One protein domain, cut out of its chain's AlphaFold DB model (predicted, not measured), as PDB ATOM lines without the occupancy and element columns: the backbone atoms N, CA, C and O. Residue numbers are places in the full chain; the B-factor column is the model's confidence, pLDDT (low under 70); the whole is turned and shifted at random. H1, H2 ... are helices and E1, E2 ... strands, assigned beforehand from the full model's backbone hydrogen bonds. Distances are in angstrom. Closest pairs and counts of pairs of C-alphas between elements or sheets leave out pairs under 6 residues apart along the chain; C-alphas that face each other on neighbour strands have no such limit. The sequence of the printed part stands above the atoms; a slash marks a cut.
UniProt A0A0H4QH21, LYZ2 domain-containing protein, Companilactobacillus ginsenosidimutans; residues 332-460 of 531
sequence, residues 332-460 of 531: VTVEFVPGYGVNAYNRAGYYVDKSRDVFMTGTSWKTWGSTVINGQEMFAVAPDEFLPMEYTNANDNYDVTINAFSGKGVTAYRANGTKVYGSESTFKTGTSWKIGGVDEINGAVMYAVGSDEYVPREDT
ATOM      1  N   VAL A 332      51.185  16.966  68.921       83.62
ATOM      2  CA  VAL A 332      50.955  16.069  67.780       83.62
ATOM      3  C   VAL A 332      51.999  16.312  66.695       83.62
ATOM      4  O   VAL A 332      52.445  17.438  66.485       83.62
ATOM      5  N   THR A 333      52.401  15.258  66.000       91.56
ATOM      6  CA  THR A 333      53.323  15.288  64.861       91.56
ATOM      7  C   THR A 333      52.532  15.143  63.574       91.56
ATOM      8  O   THR A 333      51.649  14.295  63.502       91.56
ATOM      9  N   VAL A 334      52.836  15.971  62.571       94.44
ATOM     10  CA  VAL A 334      52.193  15.906  61.252       94.44
ATOM     11  C   VAL A 334      52.625  14.629  60.537       94.44
ATOM     12  O   VAL A 334      53.799  14.480  60.188       94.44
ATOM     13  N   GLU A 335      51.675  13.743  60.271       89.81
ATOM     14  CA  GLU A 335      51.877  12.489  59.550       89.81
ATOM     15  C   GLU A 335      51.095  12.538  58.235       89.81
ATOM     16  O   GLU A 335      49.870  12.482  58.185       89.81
ATOM     17  N   PHE A 336      51.844  12.758  57.156       91.50
ATOM     18  CA  PHE A 336      51.359  12.934  55.790       91.50
ATOM     19  C   PHE A 336      52.493  12.538  54.818       91.50
ATOM     20  O   PHE A 336      53.425  11.824  55.194       91.50
ATOM     21  N   VAL A 337      52.445  12.958  53.552       90.62
ATOM     22  CA  VAL A 337      53.472  12.630  52.550       90.62
ATOM     23  C   VAL A 337      54.799  13.357  52.851       90.62
ATOM     24  O   VAL A 337      54.824  14.592  52.848       90.62
ATOM     25  N   PRO A 338      55.934  12.642  53.024       87.81
ATOM     26  CA  PRO A 338      57.236  13.254  53.284       87.81
ATOM     27  C   PRO A 338      57.614  14.339  52.267       87.81
ATOM     28  O   PRO A 338      57.499  14.151  51.056       87.81
ATOM     29  N   GLY A 339      58.083  15.485  52.767       87.50
ATOM     30  CA  GLY A 339      58.413  16.654  51.943       87.50
ATOM     31  C   GLY A 339      57.227  17.557  51.582       87.50
ATOM     32  O   GLY A 339      57.443  18.586  50.949       87.50
ATOM     33  N   TYR A 340      56.005  17.226  52.015       93.06
ATOM     34  CA  TYR A 340      54.828  18.092  51.921       93.06
ATOM     35  C   TYR A 340      54.329  18.499  53.310       93.06
ATOM     36  O   TYR A 340      54.523  17.773  54.290       93.06
ATOM     37  N   GLY A 341      53.636  19.636  53.374       93.81
ATOM     38  CA  GLY A 341      52.832  20.040  54.523       93.81
ATOM     39  C   GLY A 341      51.335  20.082  54.228       93.81
ATOM     40  O   GLY A 341      50.897  20.040  53.065       93.81
ATOM     41  N   VAL A 342      50.560  20.146  55.306       95.75
ATOM     42  CA  VAL A 342      49.094  20.034  55.315       95.75
ATOM     43  C   VAL A 342      48.416  21.384  55.531       95.75
ATOM     44  O   VAL A 342      49.041  22.354  55.955       95.75
ATOM     45  N   ASN A 343      47.133  21.460  55.186       96.06
ATOM     46  CA  ASN A 343      46.335  22.661  55.407       96.06
ATOM     47  C   ASN A 343      45.939  22.769  56.885       96.06
ATOM     48  O   ASN A 343      45.396  21.815  57.441       96.06
ATOM     49  N   ALA A 344      46.132  23.949  57.471       96.06
ATOM     50  CA  ALA A 344      45.435  24.360  58.686       96.06
ATOM     51  C   ALA A 344      44.232  25.244  58.327       96.06
ATOM     52  O   ALA A 344      44.186  25.856  57.253       96.06
ATOM     53  N   TYR A 345      43.262  25.308  59.234       96.81
ATOM     54  CA  TYR A 345      41.990  26.006  59.066       96.81
ATOM     55  C   TYR A 345      41.761  26.990  60.213       96.81
ATOM     56  O   TYR A 345      42.277  26.788  61.307       96.81
ATOM     57  N   ASN A 346      40.966  28.033  59.990       93.75
ATOM     58  CA  ASN A 346      40.432  28.870  61.066       93.75
ATOM     59  C   ASN A 346      39.091  28.331  61.590       93.75
ATOM     60  O   ASN A 346      38.492  27.435  60.989       93.75
ATOM     61  N   ARG A 347      38.572  28.890  62.692       89.00
ATOM     62  CA  ARG A 347      37.303  28.454  63.311       89.00
ATOM     63  C   ARG A 347      36.090  28.595  62.384       89.00
ATOM     64  O   ARG A 347      35.073  27.950  62.613       89.00
ATOM     65  N   ALA A 348      36.184  29.418  61.340       91.38
ATOM     66  CA  ALA A 348      35.148  29.571  60.323       91.38
ATOM     67  C   ALA A 348      35.284  28.579  59.143       91.38
ATOM     68  O   ALA A 348      34.540  28.694  58.170       91.38
ATOM     69  N   GLY A 349      36.211  27.616  59.217       94.00
ATOM     70  CA  GLY A 349      36.380  26.541  58.233       94.00
ATOM     71  C   GLY A 349      37.184  26.917  56.987       94.00
ATOM     72  O   GLY A 349      37.268  26.107  56.063       94.00
ATOM     73  N   TYR A 350      37.793  28.106  56.941       95.56
ATOM     74  CA  TYR A 350      38.627  28.547  55.819       95.56
ATOM     75  C   TYR A 350      40.100  28.200  56.040       95.56
ATOM     76  O   TYR A 350      40.586  28.236  57.168       95.56
ATOM     77  N   TYR A 351      40.823  27.920  54.956       94.81
ATOM     78  CA  TYR A 351      42.268  27.691  54.986       94.81
ATOM     79  C   TYR A 351      43.042  28.886  55.554       94.81
ATOM     80  O   TYR A 351      42.764  30.035  55.206       94.81
ATOM     81  N   VAL A 352      44.070  28.603  56.356       95.12
ATOM     82  CA  VAL A 352      45.063  29.600  56.771       95.12
ATOM     83  C   VAL A 352      46.177  29.678  55.726       95.12
ATOM     84  O   VAL A 352      46.793  28.666  55.368       95.12
ATOM     85  N   ASP A 353      46.431  30.887  55.220       93.56
ATOM     86  CA  ASP A 353      47.451  31.158  54.203       93.56
ATOM     87  C   ASP A 353      48.835  30.653  54.639       93.56
ATOM     88  O   ASP A 353      49.311  30.958  55.730       93.56
ATOM     89  N   LYS A 354      49.515  29.927  53.742       92.94
ATOM     90  CA  LYS A 354      50.854  29.327  53.945       92.94
ATOM     91  C   LYS A 354      50.960  28.277  55.054       92.94
ATOM     92  O   LYS A 354      52.067  27.816  55.315       92.94
ATOM     93  N   SER A 355      49.856  27.824  55.648       94.12
ATOM     94  CA  SER A 355      49.861  26.716  56.621       94.12
ATOM     95  C   SER A 355      50.652  25.490  56.126       94.12
ATOM     96  O   SER A 355      51.448  24.922  56.869       94.12
ATOM     97  N   ARG A 356      50.562  25.166  54.829       92.94
ATOM     98  CA  ARG A 356      51.333  24.085  54.184       92.94
ATOM     99  C   ARG A 356      52.858  24.258  54.179       92.94
ATOM    100  O   ARG A 356      53.553  23.259  54.038       92.94
ATOM    101  N   ASP A 357      53.369  25.481  54.313       95.25
ATOM    102  CA  ASP A 357      54.806  25.768  54.436       95.25
ATOM    103  C   ASP A 357      55.283  25.660  55.902       95.25
ATOM    104  O   ASP A 357      56.485  25.692  56.176       95.25
ATOM    105  N   VAL A 358      54.340  25.555  56.848       94.19
ATOM    106  CA  VAL A 358      54.552  25.552  58.303       94.19
ATOM    107  C   VAL A 358      54.352  24.143  58.871       94.19
ATOM    108  O   VAL A 358      55.287  23.565  59.427       94.19
ATOM    109  N   PHE A 359      53.173  23.549  58.673       95.81
ATOM    110  CA  PHE A 359      52.801  22.210  59.149       95.81
ATOM    111  C   PHE A 359      53.316  21.124  58.192       95.81
ATOM    112  O   PHE A 359      52.555  20.400  57.548       95.81
ATOM    113  N   MET A 360      54.640  21.054  58.060       96.38
ATOM    114  CA  MET A 360      55.354  20.069  57.245       96.38
ATOM    115  C   MET A 360      55.342  18.682  57.901       96.38
ATOM    116  O   MET A 360      55.468  18.570  59.120       96.38
ATOM    117  N   THR A 361      55.263  17.618  57.100       93.56
ATOM    118  CA  THR A 361      55.359  16.225  57.579       93.56
ATOM    119  C   THR A 361      56.599  16.014  58.453       93.56
ATOM    120  O   THR A 361      57.702  16.416  58.076       93.56
ATOM    121  N   GLY A 362      56.420  15.377  59.611       88.19
ATOM    122  CA  GLY A 362      57.464  15.152  60.614       88.19
ATOM    123  C   GLY A 362      57.735  16.339  61.548       88.19
ATOM    124  O   GLY A 362      58.665  16.267  62.349       88.19
ATOM    125  N   THR A 363      56.958  17.428  61.475       94.31
ATOM    126  CA  THR A 363      57.017  18.519  62.467       94.31
ATOM    127  C   THR A 363      56.018  18.290  63.600       94.31
ATOM    128  O   THR A 363      54.883  17.881  63.355       94.31
ATOM    129  N   SER A 364      56.435  18.563  64.839       90.62
ATOM    130  CA  SER A 364      55.612  18.387  66.042       90.62
ATOM    131  C   SER A 364      55.137  19.726  66.607       90.62
ATOM    132  O   SER A 364      55.934  20.645  66.811       90.62
ATOM    133  N   TRP A 365      53.843  19.811  66.910       88.56
ATOM    134  CA  TRP A 365      53.129  21.017  67.321       88.56
ATOM    135  C   TRP A 365      52.418  20.782  68.647       88.56
ATOM    136  O   TRP A 365      51.813  19.735  68.855       88.56
ATOM    137  N   LYS A 366      52.479  21.755  69.562       80.31
ATOM    138  CA  LYS A 366      51.667  21.708  70.786       80.31
ATOM    139  C   LYS A 366      50.200  21.928  70.433       80.31
ATOM    140  O   LYS A 366      49.915  22.753  69.570       80.31
ATOM    141  N   THR A 367      49.302  21.249  71.141       78.69
ATOM    142  CA  THR A 367      47.859  21.490  71.035       78.69
ATOM    143  C   THR A 367      47.261  21.822  72.392       78.69
ATOM    144  O   THR A 367      47.821  21.478  73.437       78.69
ATOM    145  N   TRP A 368      46.121  22.510  72.376       62.69
ATOM    146  CA  TRP A 368      45.420  22.961  73.584       62.69
ATOM    147  C   TRP A 368      43.959  22.499  73.591       62.69
ATOM    148  O   TRP A 368      43.059  23.234  73.998       62.69
ATOM    149  N   GLY A 369      43.749  21.274  73.100       69.69
ATOM    150  CA  GLY A 369      42.445  20.657  72.873       69.69
ATOM    151  C   GLY A 369      41.984  20.750  71.415       69.69
ATOM    152  O   GLY A 369      42.661  21.321  70.556       69.69
ATOM    153  N   SER A 370      40.812  20.181  71.140       78.88
ATOM    154  CA  SER A 370      40.214  20.097  69.805       78.88
ATOM    155  C   SER A 370      38.773  20.628  69.748       78.88
ATOM    156  O   SER A 370      38.191  21.052  70.755       78.88
ATOM    157  N   THR A 371      38.236  20.692  68.531       81.25
ATOM    158  CA  THR A 371      36.904  21.198  68.150       81.25
ATOM    159  C   THR A 371      36.541  20.581  66.788       81.25
ATOM    160  O   THR A 371      37.445  20.139  66.072       81.25
ATOM    161  N   VAL A 372      35.260  20.534  66.407       88.19
ATOM    162  CA  VAL A 372      34.867  20.060  65.067       88.19
ATOM    163  C   VAL A 372      34.851  21.228  64.084       88.19
ATOM    164  O   VAL A 372      34.211  22.248  64.328       88.19
ATOM    165  N   ILE A 373      35.549  21.082  62.958       87.75
ATOM    166  CA  ILE A 373      35.553  22.040  61.843       87.75
ATOM    167  C   ILE A 373      35.370  21.243  60.552       87.75
ATOM    168  O   ILE A 373      36.044  20.241  60.337       87.75
ATOM    169  N   ASN A 374      34.446  21.671  59.685       89.38
ATOM    170  CA  ASN A 374      34.152  21.022  58.396       89.38
ATOM    171  C   ASN A 374      33.861  19.498  58.480       89.38
ATOM    172  O   ASN A 374      34.087  18.781  57.508       89.38
ATOM    173  N   GLY A 375      33.362  18.999  59.620       87.38
ATOM    174  CA  GLY A 375      33.093  17.568  59.854       87.38
ATOM    175  C   GLY A 375      34.317  16.725  60.250       87.38
ATOM    176  O   GLY A 375      34.223  15.502  60.298       87.38
ATOM    177  N   GLN A 376      35.461  17.356  60.534       89.38
ATOM    178  CA  GLN A 376      36.668  16.702  61.051       89.38
ATOM    179  C   GLN A 376      36.982  17.201  62.469       89.38
ATOM    180  O   GLN A 376      36.784  18.382  62.772       89.38
ATOM    181  N   GLU A 377      37.534  16.340  63.331       90.38
ATOM    182  CA  GLU A 377      38.203  16.817  64.547       90.38
ATOM    183  C   GLU A 377      39.481  17.571  64.159       90.38
ATOM    184  O   GLU A 377      40.308  17.066  63.391       90.38
ATOM    185  N   MET A 378      39.658  18.777  64.702       89.19
ATOM    186  CA  MET A 378      40.866  19.571  64.498       89.19
ATOM    187  C   MET A 378      41.451  20.063  65.823       89.19
ATOM    188  O   MET A 378      40.746  20.604  66.680       89.19
ATOM    189  N   PHE A 379      42.762  19.894  65.978       88.50
ATOM    190  CA  PHE A 379      43.538  20.335  67.133       88.50
ATOM    191  C   PHE A 379      43.863  21.826  67.041       88.50
ATOM    192  O   PHE A 379      44.348  22.290  66.012       88.50
ATOM    193  N   ALA A 380      43.653  22.581  68.120       84.44
ATOM    194  CA  ALA A 380      44.038  23.990  68.189       84.44
ATOM    195  C   ALA A 380      45.565  24.122  68.339       84.44
ATOM    196  O   ALA A 380      46.104  23.720  69.371       84.44
ATOM    197  N   VAL A 381      46.239  24.688  67.330       86.75
ATOM    198  CA  VAL A 381      47.714  24.816  67.252       86.75
ATOM    199  C   VAL A 381      48.210  26.269  67.229       86.75
ATOM    200  O   VAL A 381      49.358  26.530  67.587       86.75
ATOM    201  N   ALA A 382      47.344  27.231  66.894       81.75
ATOM    202  CA  ALA A 382      47.522  28.655  67.203       81.75
ATOM    203  C   ALA A 382      46.154  29.308  67.521       81.75
ATOM    204  O   ALA A 382      45.106  28.677  67.350       81.75
ATOM    205  N   PRO A 383      46.111  30.563  68.010       82.75
ATOM    206  CA  PRO A 383      44.856  31.299  68.150       82.75
ATOM    207  C   PRO A 383      44.164  31.462  66.788       82.75
ATOM    208  O   PRO A 383      44.692  32.129  65.905       82.75
ATOM    209  N   ASP A 384      42.981  30.861  66.650       84.25
ATOM    210  CA  ASP A 384      42.223  30.746  65.391       84.25
ATOM    211  C   ASP A 384      42.941  29.966  64.262       84.25
ATOM    212  O   ASP A 384      42.698  30.207  63.082       84.25
ATOM    213  N   GLU A 385      43.798  29.000  64.617       92.69
ATOM    214  CA  GLU A 385      44.460  28.089  63.674       92.69
ATOM    215  C   GLU A 385      44.414  26.640  64.185       92.69
ATOM    216  O   GLU A 385      44.867  26.324  65.294       92.69
ATOM    217  N   PHE A 386      43.847  25.758  63.363       93.94
ATOM    218  CA  PHE A 386      43.487  24.387  63.708       93.94
ATOM    219  C   PHE A 386      44.025  23.391  62.674       93.94
ATOM    220  O   PHE A 386      43.912  23.607  61.466       93.94
ATOM    221  N   LEU A 387      44.592  22.288  63.159       95.25
ATOM    222  CA  LEU A 387      45.221  21.232  62.367       95.25
ATOM    223  C   LEU A 387      44.316  19.983  62.340       95.25
ATOM    224  O   LEU A 387      43.932  19.527  63.421       95.25
ATOM    225  N   PRO A 388      43.980  19.398  61.173       94.38
ATOM    226  CA  PRO A 388      43.169  18.181  61.111       94.38
ATOM    227  C   PRO A 388      43.824  17.014  61.845       94.38
ATOM    228  O   PRO A 388      44.981  16.692  61.574       94.38
ATOM    229  N   MET A 389      43.071  16.347  62.723       89.25
ATOM    230  CA  MET A 389      43.532  15.151  63.440       89.25
ATOM    231  C   MET A 389      43.957  14.034  62.476       89.25
ATOM    232  O   MET A 389      44.944  13.354  62.745       89.25
ATOM    233  N   GLU A 390      43.264  13.908  61.336       89.88
ATOM    234  CA  GLU A 390      43.527  12.936  60.263       89.88
ATOM    235  C   GLU A 390      45.010  12.848  59.865       89.88
ATOM    236  O   GLU A 390      45.523  11.747  59.676       89.88
ATOM    237  N   TYR A 391      45.702  13.992  59.772       92.88
ATOM    238  CA  TYR A 391      47.098  14.083  59.325       92.88
ATOM    239  C   TYR A 391      48.086  14.157  60.494       92.88
ATOM    240  O   TYR A 391      49.071  14.901  60.441       92.88
ATOM    241  N   THR A 392      47.805  13.447  61.587       90.81
ATOM    242  CA  THR A 392      48.661  13.436  62.776       90.81
ATOM    243  C   THR A 392      48.803  12.052  63.388       90.81
ATOM    244  O   THR A 392      47.899  11.229  63.285       90.81
ATOM    245  N   ASN A 393      49.884  11.853  64.144       83.50
ATOM    246  CA  ASN A 393      50.146  10.637  64.927       83.50
ATOM    247  C   ASN A 393      49.099  10.328  66.027       83.50
ATOM    248  O   ASN A 393      49.283   9.384  66.792       83.50
ATOM    249  N   ALA A 394      48.064  11.161  66.178       82.69
ATOM    250  CA  ALA A 394      46.921  10.909  67.051       82.69
ATOM    251  C   ALA A 394      45.758  10.208  66.321       82.69
ATOM    252  O   ALA A 394      44.788   9.845  66.972       82.69
ATOM    253  N   ASN A 395      45.820  10.036  64.995       83.50
ATOM    254  CA  ASN A 395      44.830   9.282  64.228       83.50
ATOM    255  C   ASN A 395      45.115   7.774  64.312       83.50
ATOM    256  O   ASN A 395      45.894   7.240  63.522       83.50
ATOM    257  N   ASP A 396      44.455   7.085  65.241       74.12
ATOM    258  CA  ASP A 396      44.522   5.624  65.398       74.12
ATOM    259  C   ASP A 396      43.695   4.889  64.317       74.12
ATOM    260  O   ASP A 396      42.751   4.169  64.613       74.12
ATOM    261  N   ASN A 397      43.977   5.150  63.033       73.69
ATOM    262  CA  ASN A 397      43.294   4.560  61.867       73.69
ATOM    263  C   ASN A 397      41.746   4.621  61.925       73.69
ATOM    264  O   ASN A 397      41.047   3.680  61.526       73.69
ATOM    265  N   TYR A 398      41.204   5.728  62.444       78.31
ATOM    266  CA  TYR A 398      39.772   5.910  62.726       78.31
ATOM    267  C   TYR A 398      39.140   4.849  63.661       78.31
ATOM    268  O   TYR A 398      37.919   4.681  63.659       78.31
ATOM    269  N   ASP A 399      39.936   4.156  64.480       83.19
ATOM    270  CA  ASP A 399      39.463   3.342  65.603       83.19
ATOM    271  C   ASP A 399      39.312   4.180  66.880       83.19
ATOM    272  O   ASP A 399      40.101   5.083  67.192       83.19
ATOM    273  N   VAL A 400      38.278   3.861  67.658       87.44
ATOM    274  CA  VAL A 400      38.027   4.472  68.957       87.44
ATOM    275  C   VAL A 400      37.698   3.423  70.018       87.44
ATOM    276  O   VAL A 400      36.690   2.721  69.952       87.44
ATOM    277  N   THR A 401      38.574   3.326  71.017       86.25
ATOM    278  CA  THR A 401      38.431   2.425  72.168       86.25
ATOM    279  C   THR A 401      37.699   3.136  73.303       86.25
ATOM    280  O   THR A 401      38.097   4.237  73.689       86.25
ATOM    281  N   ILE A 402      36.651   2.529  73.865       86.50
ATOM    282  CA  ILE A 402      35.876   3.091  74.986       86.50
ATOM    283  C   ILE A 402      36.682   3.025  76.294       86.50
ATOM    284  O   ILE A 402      37.089   1.945  76.723       86.50
ATOM    285  N   ASN A 403      36.868   4.163  76.969       80.75
ATOM    286  CA  ASN A 403      37.786   4.330  78.105       80.75
ATOM    287  C   ASN A 403      37.083   4.727  79.422       80.75
ATOM    288  O   ASN A 403      37.507   5.637  80.135       80.75
ATOM    289  N   ALA A 404      35.981   4.051  79.742       73.75
ATOM    290  CA  ALA A 404      35.324   4.162  81.045       73.75
ATOM    291  C   ALA A 404      35.927   3.177  82.075       73.75
ATOM    292  O   ALA A 404      36.857   2.430  81.780       73.75
ATOM    293  N   PHE A 405      35.406   3.155  83.306       65.38
ATOM    294  CA  PHE A 405      35.825   2.173  84.319       65.38
ATOM    295  C   PHE A 405      35.550   0.726  83.875       65.38
ATOM    296  O   PHE A 405      34.548   0.463  83.206       65.38
ATOM    297  N   SER A 406      36.391  -0.230  84.286       61.53
ATOM    298  CA  SER A 406      36.173  -1.656  83.986       61.53
ATOM    299  C   SER A 406      34.771  -2.147  84.401       61.53
ATOM    300  O   SER A 406      34.211  -1.740  85.426       61.53
ATOM    301  N   GLY A 407      34.164  -2.995  83.562       63.12
ATOM    302  CA  GLY A 407      32.798  -3.501  83.749       63.12
ATOM    303  C   GLY A 407      31.678  -2.462  83.570       63.12
ATOM    304  O   GLY A 407      30.563  -2.687  84.048       63.12
ATOM    305  N   LYS A 408      31.954  -1.317  82.929       73.69
ATOM    306  CA  LYS A 408      30.960  -0.303  82.533       73.69
ATOM    307  C   LYS A 408      30.799  -0.241  81.011       73.69
ATOM    308  O   LYS A 408      31.437  -0.980  80.266       73.69
ATOM    309  N   GLY A 409      29.926   0.657  80.577       76.38
ATOM    310  CA  GLY A 409      29.812   1.148  79.213       76.38
ATOM    311  C   GLY A 409      29.217   2.552  79.230       76.38
ATOM    312  O   GLY A 409      28.843   3.049  80.299       76.38
ATOM    313  N   VAL A 410      29.181   3.203  78.072       83.88
ATOM    314  CA  VAL A 410      29.018   4.662  77.981       83.88
ATOM    315  C   VAL A 410      27.712   5.059  77.299       83.88
ATOM    316  O   VAL A 410      27.237   4.380  76.391       83.88
ATOM    317  N   THR A 411      27.108   6.161  77.755       87.00
ATOM    318  CA  THR A 411      25.880   6.684  77.148       87.00
ATOM    319  C   THR A 411      26.201   7.301  75.787       87.00
ATOM    320  O   THR A 411      26.843   8.349  75.722       87.00
ATOM    321  N   ALA A 412      25.677   6.712  74.716       91.62
ATOM    322  CA  ALA A 412      25.658   7.318  73.392       91.62
ATOM    323  C   ALA A 412      24.473   8.285  73.211       91.62
ATOM    324  O   ALA A 412      23.456   8.235  73.917       91.62
ATOM    325  N   TYR A 413      24.602   9.158  72.219       90.94
ATOM    326  CA  TYR A 413      23.646  10.193  71.843       90.94
ATOM    327  C   TYR A 413      23.262  10.059  70.365       90.94
ATOM    328  O   TYR A 413      23.974   9.440  69.581       90.94
ATOM    329  N   ARG A 414      22.131  10.652  69.993       92.94
ATOM    330  CA  ARG A 414      21.739  10.916  68.600       92.94
ATOM    331  C   ARG A 414      22.278  12.265  68.146       92.94
ATOM    332  O   ARG A 414      22.509  13.135  68.989       92.94
ATOM    333  N   ALA A 415      22.311  12.509  66.837       91.19
ATOM    334  CA  ALA A 415      22.664  13.810  66.249       91.19
ATOM    335  C   ALA A 415      21.822  14.981  66.811       91.19
ATOM    336  O   ALA A 415      22.267  16.124  66.869       91.19
ATOM    337  N   ASN A 416      20.601  14.703  67.287       89.38
ATOM    338  CA  ASN A 416      19.718  15.690  67.923       89.38
ATOM    339  C   ASN A 416      19.971  15.925  69.433       89.38
ATOM    340  O   ASN A 416      19.154  16.571  70.090       89.38
ATOM    341  N   GLY A 417      21.041  15.365  70.004       83.25
ATOM    342  CA  GLY A 417      21.408  15.513  71.416       83.25
ATOM    343  C   GLY A 417      20.620  14.653  72.408       83.25
ATOM    344  O   GLY A 417      20.888  14.732  73.609       83.25
ATOM    345  N   THR A 418      19.673  13.816  71.961       89.62
ATOM    346  CA  THR A 418      18.948  12.882  72.847       89.62
ATOM    347  C   THR A 418      19.744  11.605  73.114       89.62
ATOM    348  O   THR A 418      20.438  11.100  72.235       89.62
ATOM    349  N   LYS A 419      19.618  11.045  74.324       88.62
ATOM    350  CA  LYS A 419      20.306   9.806  74.724       88.62
ATOM    351  C   LYS A 419      19.787   8.567  73.980       88.62
ATOM    352  O   LYS A 419      18.587   8.427  73.713       88.62
ATOM    353  N   VAL A 420      20.687   7.628  73.715       88.44
ATOM    354  CA  VAL A 420      20.386   6.269  73.247       88.44
ATOM    355  C   VAL A 420      20.298   5.356  74.473       88.44
ATOM    356  O   VAL A 420      21.305   5.000  75.075       88.44
ATOM    357  N   TYR A 421      19.082   5.012  74.899       84.56
ATOM    358  CA  TYR A 421      18.873   4.190  76.098       84.56
ATOM    359  C   TYR A 421      19.384   2.758  75.904       84.56
ATOM    360  O   TYR A 421      18.953   2.083  74.972       84.56
ATOM    361  N   GLY A 422      20.242   2.284  76.813       81.69
ATOM    362  CA  GLY A 422      20.829   0.941  76.752       81.69
ATOM    363  C   GLY A 422      22.133   0.867  75.955       81.69
ATOM    364  O   GLY A 422      22.744  -0.198  75.901       81.69
ATOM    365  N   SER A 423      22.593   1.988  75.389       84.88
ATOM    366  CA  SER A 423      23.889   2.109  74.706       84.88
ATOM    367  C   SER A 423      25.072   1.709  75.596       84.88
ATOM    368  O   SER A 423      26.059   1.176  75.100       84.88
ATOM    369  N   GLU A 424      24.915   1.817  76.917       78.44
ATOM    370  CA  GLU A 424      25.865   1.351  77.930       78.44
ATOM    371  C   GLU A 424      26.085  -0.180  77.921       78.44
ATOM    372  O   GLU A 424      27.050  -0.669  78.509       78.44
ATOM    373  N   SER A 425      25.201  -0.953  77.276       78.25
ATOM    374  CA  SER A 425      25.375  -2.397  77.042       78.25
ATOM    375  C   SER A 425      26.036  -2.731  75.698       78.25
ATOM    376  O   SER A 425      26.537  -3.845  75.542       78.25
ATOM    377  N   THR A 426      26.091  -1.766  74.776       81.62
ATOM    378  CA  THR A 426      26.759  -1.857  73.470       81.62
ATOM    379  C   THR A 426      28.198  -1.352  73.581       81.62
ATOM    380  O   THR A 426      29.147  -2.118  73.424       81.62
ATOM    381  N   PHE A 427      28.371  -0.077  73.939       86.31
ATOM    382  CA  PHE A 427      29.662   0.611  74.013       86.31
ATOM    383  C   PHE A 427      30.307   0.373  75.383       86.31
ATOM    384  O   PHE A 427      30.391   1.268  76.227       86.31
ATOM    385  N   LYS A 428      30.692  -0.881  75.642       84.06
ATOM    386  CA  LYS A 428      31.349  -1.299  76.889       84.06
ATOM    387  C   LYS A 428      32.797  -0.813  76.943       84.06
ATOM    388  O   LYS A 428      33.457  -0.693  75.916       84.06
ATOM    389  N   THR A 429      33.309  -0.594  78.147       78.81
ATOM    390  CA  THR A 429      34.729  -0.334  78.412       78.81
ATOM    391  C   THR A 429      35.634  -1.347  77.709       78.81
ATOM    392  O   THR A 429      35.349  -2.542  77.736       78.81
ATOM    393  N   GLY A 430      36.721  -0.868  77.104       75.50
ATOM    394  CA  GLY A 430      37.693  -1.677  76.367       75.50
ATOM    395  C   GLY A 430      37.301  -1.985  74.919       75.50
ATOM    396  O   GLY A 430      38.182  -2.342  74.143       75.50
ATOM    397  N   THR A 431      36.025  -1.810  74.536       80.69
ATOM    398  CA  THR A 431      35.557  -2.114  73.173       80.69
ATOM    399  C   THR A 431      36.030  -1.090  72.145       80.69
ATOM    400  O   THR A 431      36.007   0.112  72.417       80.69
ATOM    401  N   SER A 432      36.422  -1.569  70.964       83.38
ATOM    402  CA  SER A 432      36.930  -0.752  69.855       83.38
ATOM    403  C   SER A 432      35.917  -0.652  68.711       83.38
ATOM    404  O   SER A 432      35.331  -1.657  68.296       83.38
ATOM    405  N   TRP A 433      35.733   0.563  68.189       86.19
ATOM    406  CA  TRP A 433      34.737   0.907  67.166       86.19
ATOM    407  C   TRP A 433      35.356   1.748  66.049       86.19
ATOM    408  O   TRP A 433      36.125   2.665  66.330       86.19
ATOM    409  N   LYS A 434      34.977   1.505  64.789       84.06
ATOM    410  CA  LYS A 434      35.309   2.415  63.681       84.06
ATOM    411  C   LYS A 434      34.433   3.662  63.737       84.06
ATOM    412  O   LYS A 434      33.217   3.546  63.892       84.06
ATOM    413  N   ILE A 435      35.031   4.840  63.557       87.69
ATOM    414  CA  ILE A 435      34.292   6.107  63.513       87.69
ATOM    415  C   ILE A 435      33.940   6.474  62.064       87.69
ATOM    416  O   ILE A 435      34.809   6.610  61.207       87.69
ATOM    417  N   GLY A 436      32.646   6.638  61.785       83.56
ATOM    418  CA  GLY A 436      32.128   7.057  60.475       83.56
ATOM    419  C   GLY A 436      32.140   8.575  60.253       83.56
ATOM    420  O   GLY A 436      31.867   9.039  59.147       83.56
ATOM    421  N   GLY A 437      32.438   9.354  61.295       87.62
ATOM    422  CA  GLY A 437      32.478  10.815  61.267       87.62
ATOM    423  C   GLY A 437      32.604  11.426  62.666       87.62
ATOM    424  O   GLY A 437      32.598  10.711  63.671       87.62
ATOM    425  N   VAL A 438      32.704  12.756  62.724       90.44
ATOM    426  CA  VAL A 438      32.794  13.533  63.972       90.44
ATOM    427  C   VAL A 438      31.808  14.701  63.922       90.44
ATOM    428  O   VAL A 438      31.719  15.377  62.896       90.44
ATOM    429  N   ASP A 439      31.095  14.961  65.018       89.25
ATOM    430  CA  ASP A 439      30.138  16.074  65.135       89.25
ATOM    431  C   ASP A 439      30.217  16.748  66.523       89.25
ATOM    432  O   ASP A 439      30.764  16.175  67.470       89.25
ATOM    433  N   GLU A 440      29.704  17.975  66.654       84.06
ATOM    434  CA  GLU A 440      29.656  18.717  67.924       84.06
ATOM    435  C   GLU A 440      28.228  18.726  68.489       84.06
ATOM    436  O   GLU A 440      27.402  19.583  68.166       84.06
ATOM    437  N   ILE A 441      27.930  17.771  69.372       80.00
ATOM    438  CA  ILE A 441      26.591  17.577  69.942       80.00
ATOM    439  C   ILE A 441      26.601  18.058  71.394       80.00
ATOM    440  O   ILE A 441      27.448  17.662  72.192       80.00
ATOM    441  N   ASN A 442      25.657  18.934  71.749       75.44
ATOM    442  CA  ASN A 442      25.567  19.577  73.070       75.44
ATOM    443  C   ASN A 442      26.852  20.332  73.510       75.44
ATOM    444  O   ASN A 442      27.040  20.578  74.699       75.44
ATOM    445  N   GLY A 443      27.725  20.719  72.567       70.00
ATOM    446  CA  GLY A 443      29.006  21.390  72.845       70.00
ATOM    447  C   GLY A 443      30.166  20.451  73.207       70.00
ATOM    448  O   GLY A 443      31.212  20.921  73.663       70.00
ATOM    449  N   ALA A 444      29.995  19.139  73.018       74.81
ATOM    450  CA  ALA A 444      31.047  18.134  73.136       74.81
ATOM    451  C   ALA A 444      31.387  17.542  71.760       74.81
ATOM    452  O   ALA A 444      30.505  17.349  70.923       74.81
ATOM    453  N   VAL A 445      32.666  17.226  71.540       84.06
ATOM    454  CA  VAL A 445      33.113  16.474  70.357       84.06
ATOM    455  C   VAL A 445      32.646  15.029  70.504       84.06
ATOM    456  O   VAL A 445      32.890  14.398  71.537       84.06
ATOM    457  N   MET A 446      31.972  14.510  69.485       88.31
ATOM    458  CA  MET A 446      31.363  13.184  69.487       88.31
ATOM    459  C   MET A 446      31.772  12.399  68.246       88.31
ATOM    460  O   MET A 446      31.800  12.944  67.143       88.31
ATOM    461  N   TYR A 447      32.026  11.106  68.418       93.06
ATOM    462  CA  TYR A 447      32.363  10.199  67.326       93.06
ATOM    463  C   TYR A 447      31.144   9.382  66.909       93.06
ATOM    464  O   TYR A 447      30.534   8.712  67.744       93.06
ATOM    465  N   ALA A 448      30.802   9.420  65.620       94.19
ATOM    466  CA  ALA A 448      29.734   8.604  65.055       94.19
ATOM    467  C   ALA A 448      30.209   7.148  64.934       94.19
ATOM    468  O   ALA A 448      31.059   6.843  64.100       94.19
ATOM    469  N   VAL A 449      29.661   6.261  65.765       91.31
ATOM    470  CA  VAL A 449      29.943   4.810  65.786       91.31
ATOM    471  C   VAL A 449      28.777   3.977  65.231       91.31
ATOM    472  O   VAL A 449      28.888   2.764  65.078       91.31
ATOM    473  N   GLY A 450      27.672   4.639  64.876       87.12
ATOM    474  CA  GLY A 450      26.534   4.105  64.129       87.12
ATOM    475  C   GLY A 450      25.830   5.213  63.333       87.12
ATOM    476  O   GLY A 450      26.264   6.364  63.345       87.12
ATOM    477  N   SER A 451      24.734   4.894  62.636       82.31
ATOM    478  CA  SER A 451      24.059   5.830  61.711       82.31
ATOM    479  C   SER A 451      23.326   7.005  62.380       82.31
ATOM    480  O   SER A 451      23.127   8.036  61.746       82.31
ATOM    481  N   ASP A 452      22.949   6.868  63.654       89.50
ATOM    482  CA  ASP A 452      22.490   7.952  64.541       89.50
ATOM    483  C   ASP A 452      22.948   7.658  65.986       89.50
ATOM    484  O   ASP A 452      22.204   7.831  66.951       89.50
ATOM    485  N   GLU A 453      24.164   7.118  66.131       94.00
ATOM    486  CA  GLU A 453      24.739   6.717  67.419       94.00
ATOM    487  C   GLU A 453      26.147   7.292  67.580       94.00
ATOM    488  O   GLU A 453      27.072   6.976  66.828       94.00
ATOM    489  N   TYR A 454      26.282   8.166  68.573       94.62
ATOM    490  CA  TYR A 454      27.440   9.016  68.793       94.62
ATOM    491  C   TYR A 454      27.958   8.849  70.222       94.62
ATOM    492  O   TYR A 454      27.219   9.102  71.177       94.62
ATOM    493  N   VAL A 455      29.222   8.454  70.388       93.12
ATOM    494  CA  VAL A 455      29.870   8.378  71.710       93.12
ATOM    495  C   VAL A 455      30.659   9.661  72.005       93.12
ATOM    496  O   VAL A 455      31.323  10.184  71.102       93.12
ATOM    497  N   PRO A 456      30.623  10.192  73.243       88.75
ATOM    498  CA  PRO A 456      31.429  11.351  73.613       88.75
ATOM    499  C   PRO A 456      32.922  11.041  73.514       88.75
ATOM    500  O   PRO A 456      33.381  10.031  74.038       88.75
ATOM    501  N   ARG A 457      33.714  11.941  72.923       86.25
ATOM    502  CA  ARG A 457      35.182  11.809  72.847       86.25
ATOM    503  C   ARG A 457      35.838  11.588  74.214       86.25
ATOM    504  O   ARG A 457      36.802  10.836  74.331       86.25
ATOM    505  N   GLU A 458      35.300  12.234  75.242       78.00
ATOM    506  CA  GLU A 458      35.713  12.123  76.648       78.00
ATOM    507  C   GLU A 458      35.551  10.717  77.259       78.00
ATOM    508  O   GLU A 458      36.165  10.421  78.281       78.00
ATOM    509  N   ASP A 459      34.741   9.852  76.647       83.56
ATOM    510  CA  ASP A 459      34.467   8.472  77.070       83.56
ATOM    511  C   ASP A 459      35.318   7.436  76.310       83.56
ATOM    512  O   ASP A 459      35.039   6.236  76.325       83.56
ATOM    513  N   THR A 460      36.375   7.889  75.632       86.38
ATOM    514  CA  THR A 460      37.223   7.086  74.735       86.38
ATOM    515  C   THR A 460      38.702   7.230  75.070       86.38
ATOM    516  O   THR A 460      39.043   8.011  75.949       86.38
TER     517      THR A 460
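Overview. This is residues 332 to 460 of the 531 residues of the protein "LYZ2 domain-containing protein" of Companilactobacillus ginsenosidimutans (UniProt A0A0H4QH21). In a model with little regular structure, two lobes sit end to end, each a small twisted antiparallel meander, its strands neighbours in chain order, with long loops: E2-E3-E4 near H1 and E1, then E7-E8-E9 with hairpin E5-E6. The printed part has 129 residues, 44 in named elements, H1 then E1 to E9, mostly strand; it is compact, radius of gyration of the C-alphas 15.8 A, spanning 48 by 26 by 23 A.

Arrangement. Start at E3, residues 376 to 382, which forms hairpins with E2, 370 to 373 (N 371 to O 378, 3.1 A), and E4, 385 to 388 (N 379 to O 387, 2.8 A). E8, 444 to 450, likewise forms hairpins with E7, 437 to 441 (N 439 to O 446, 3.0 A), and E9, 453 to 456 (N 447 to O 455, 2.9 A). The closest C-alphas of E2 and E7, Val 372 and Glu 440, are 6.1 A apart. In hairpin E5, 399 to 401, and E6, 432 to 434, look for N 400 and O 433, 2.8 A. H1, 355 to 358, is on neither three-stranded sheet; too short for O i to N i+4 pairs, it has its 1 O i to N i+3 pair within range. E1, 364 to 366, pairs with no named strand.

Along the chain. Find C-alpha 355 at (49.861, 26.716, 56.621), where H1 begins; E9 ends at C-alpha 456, (31.429, 11.351, 73.613). E3 and E8 each run 17.3 A.

Size, cuts and confidence. The farthest C-alphas, Gly 339 and Tyr 421, are 48.0 A apart. The printed part has no cut; E5 to E6 is a long link. Residues 368 to 369 and 405 to 407 have pLDDT under 70.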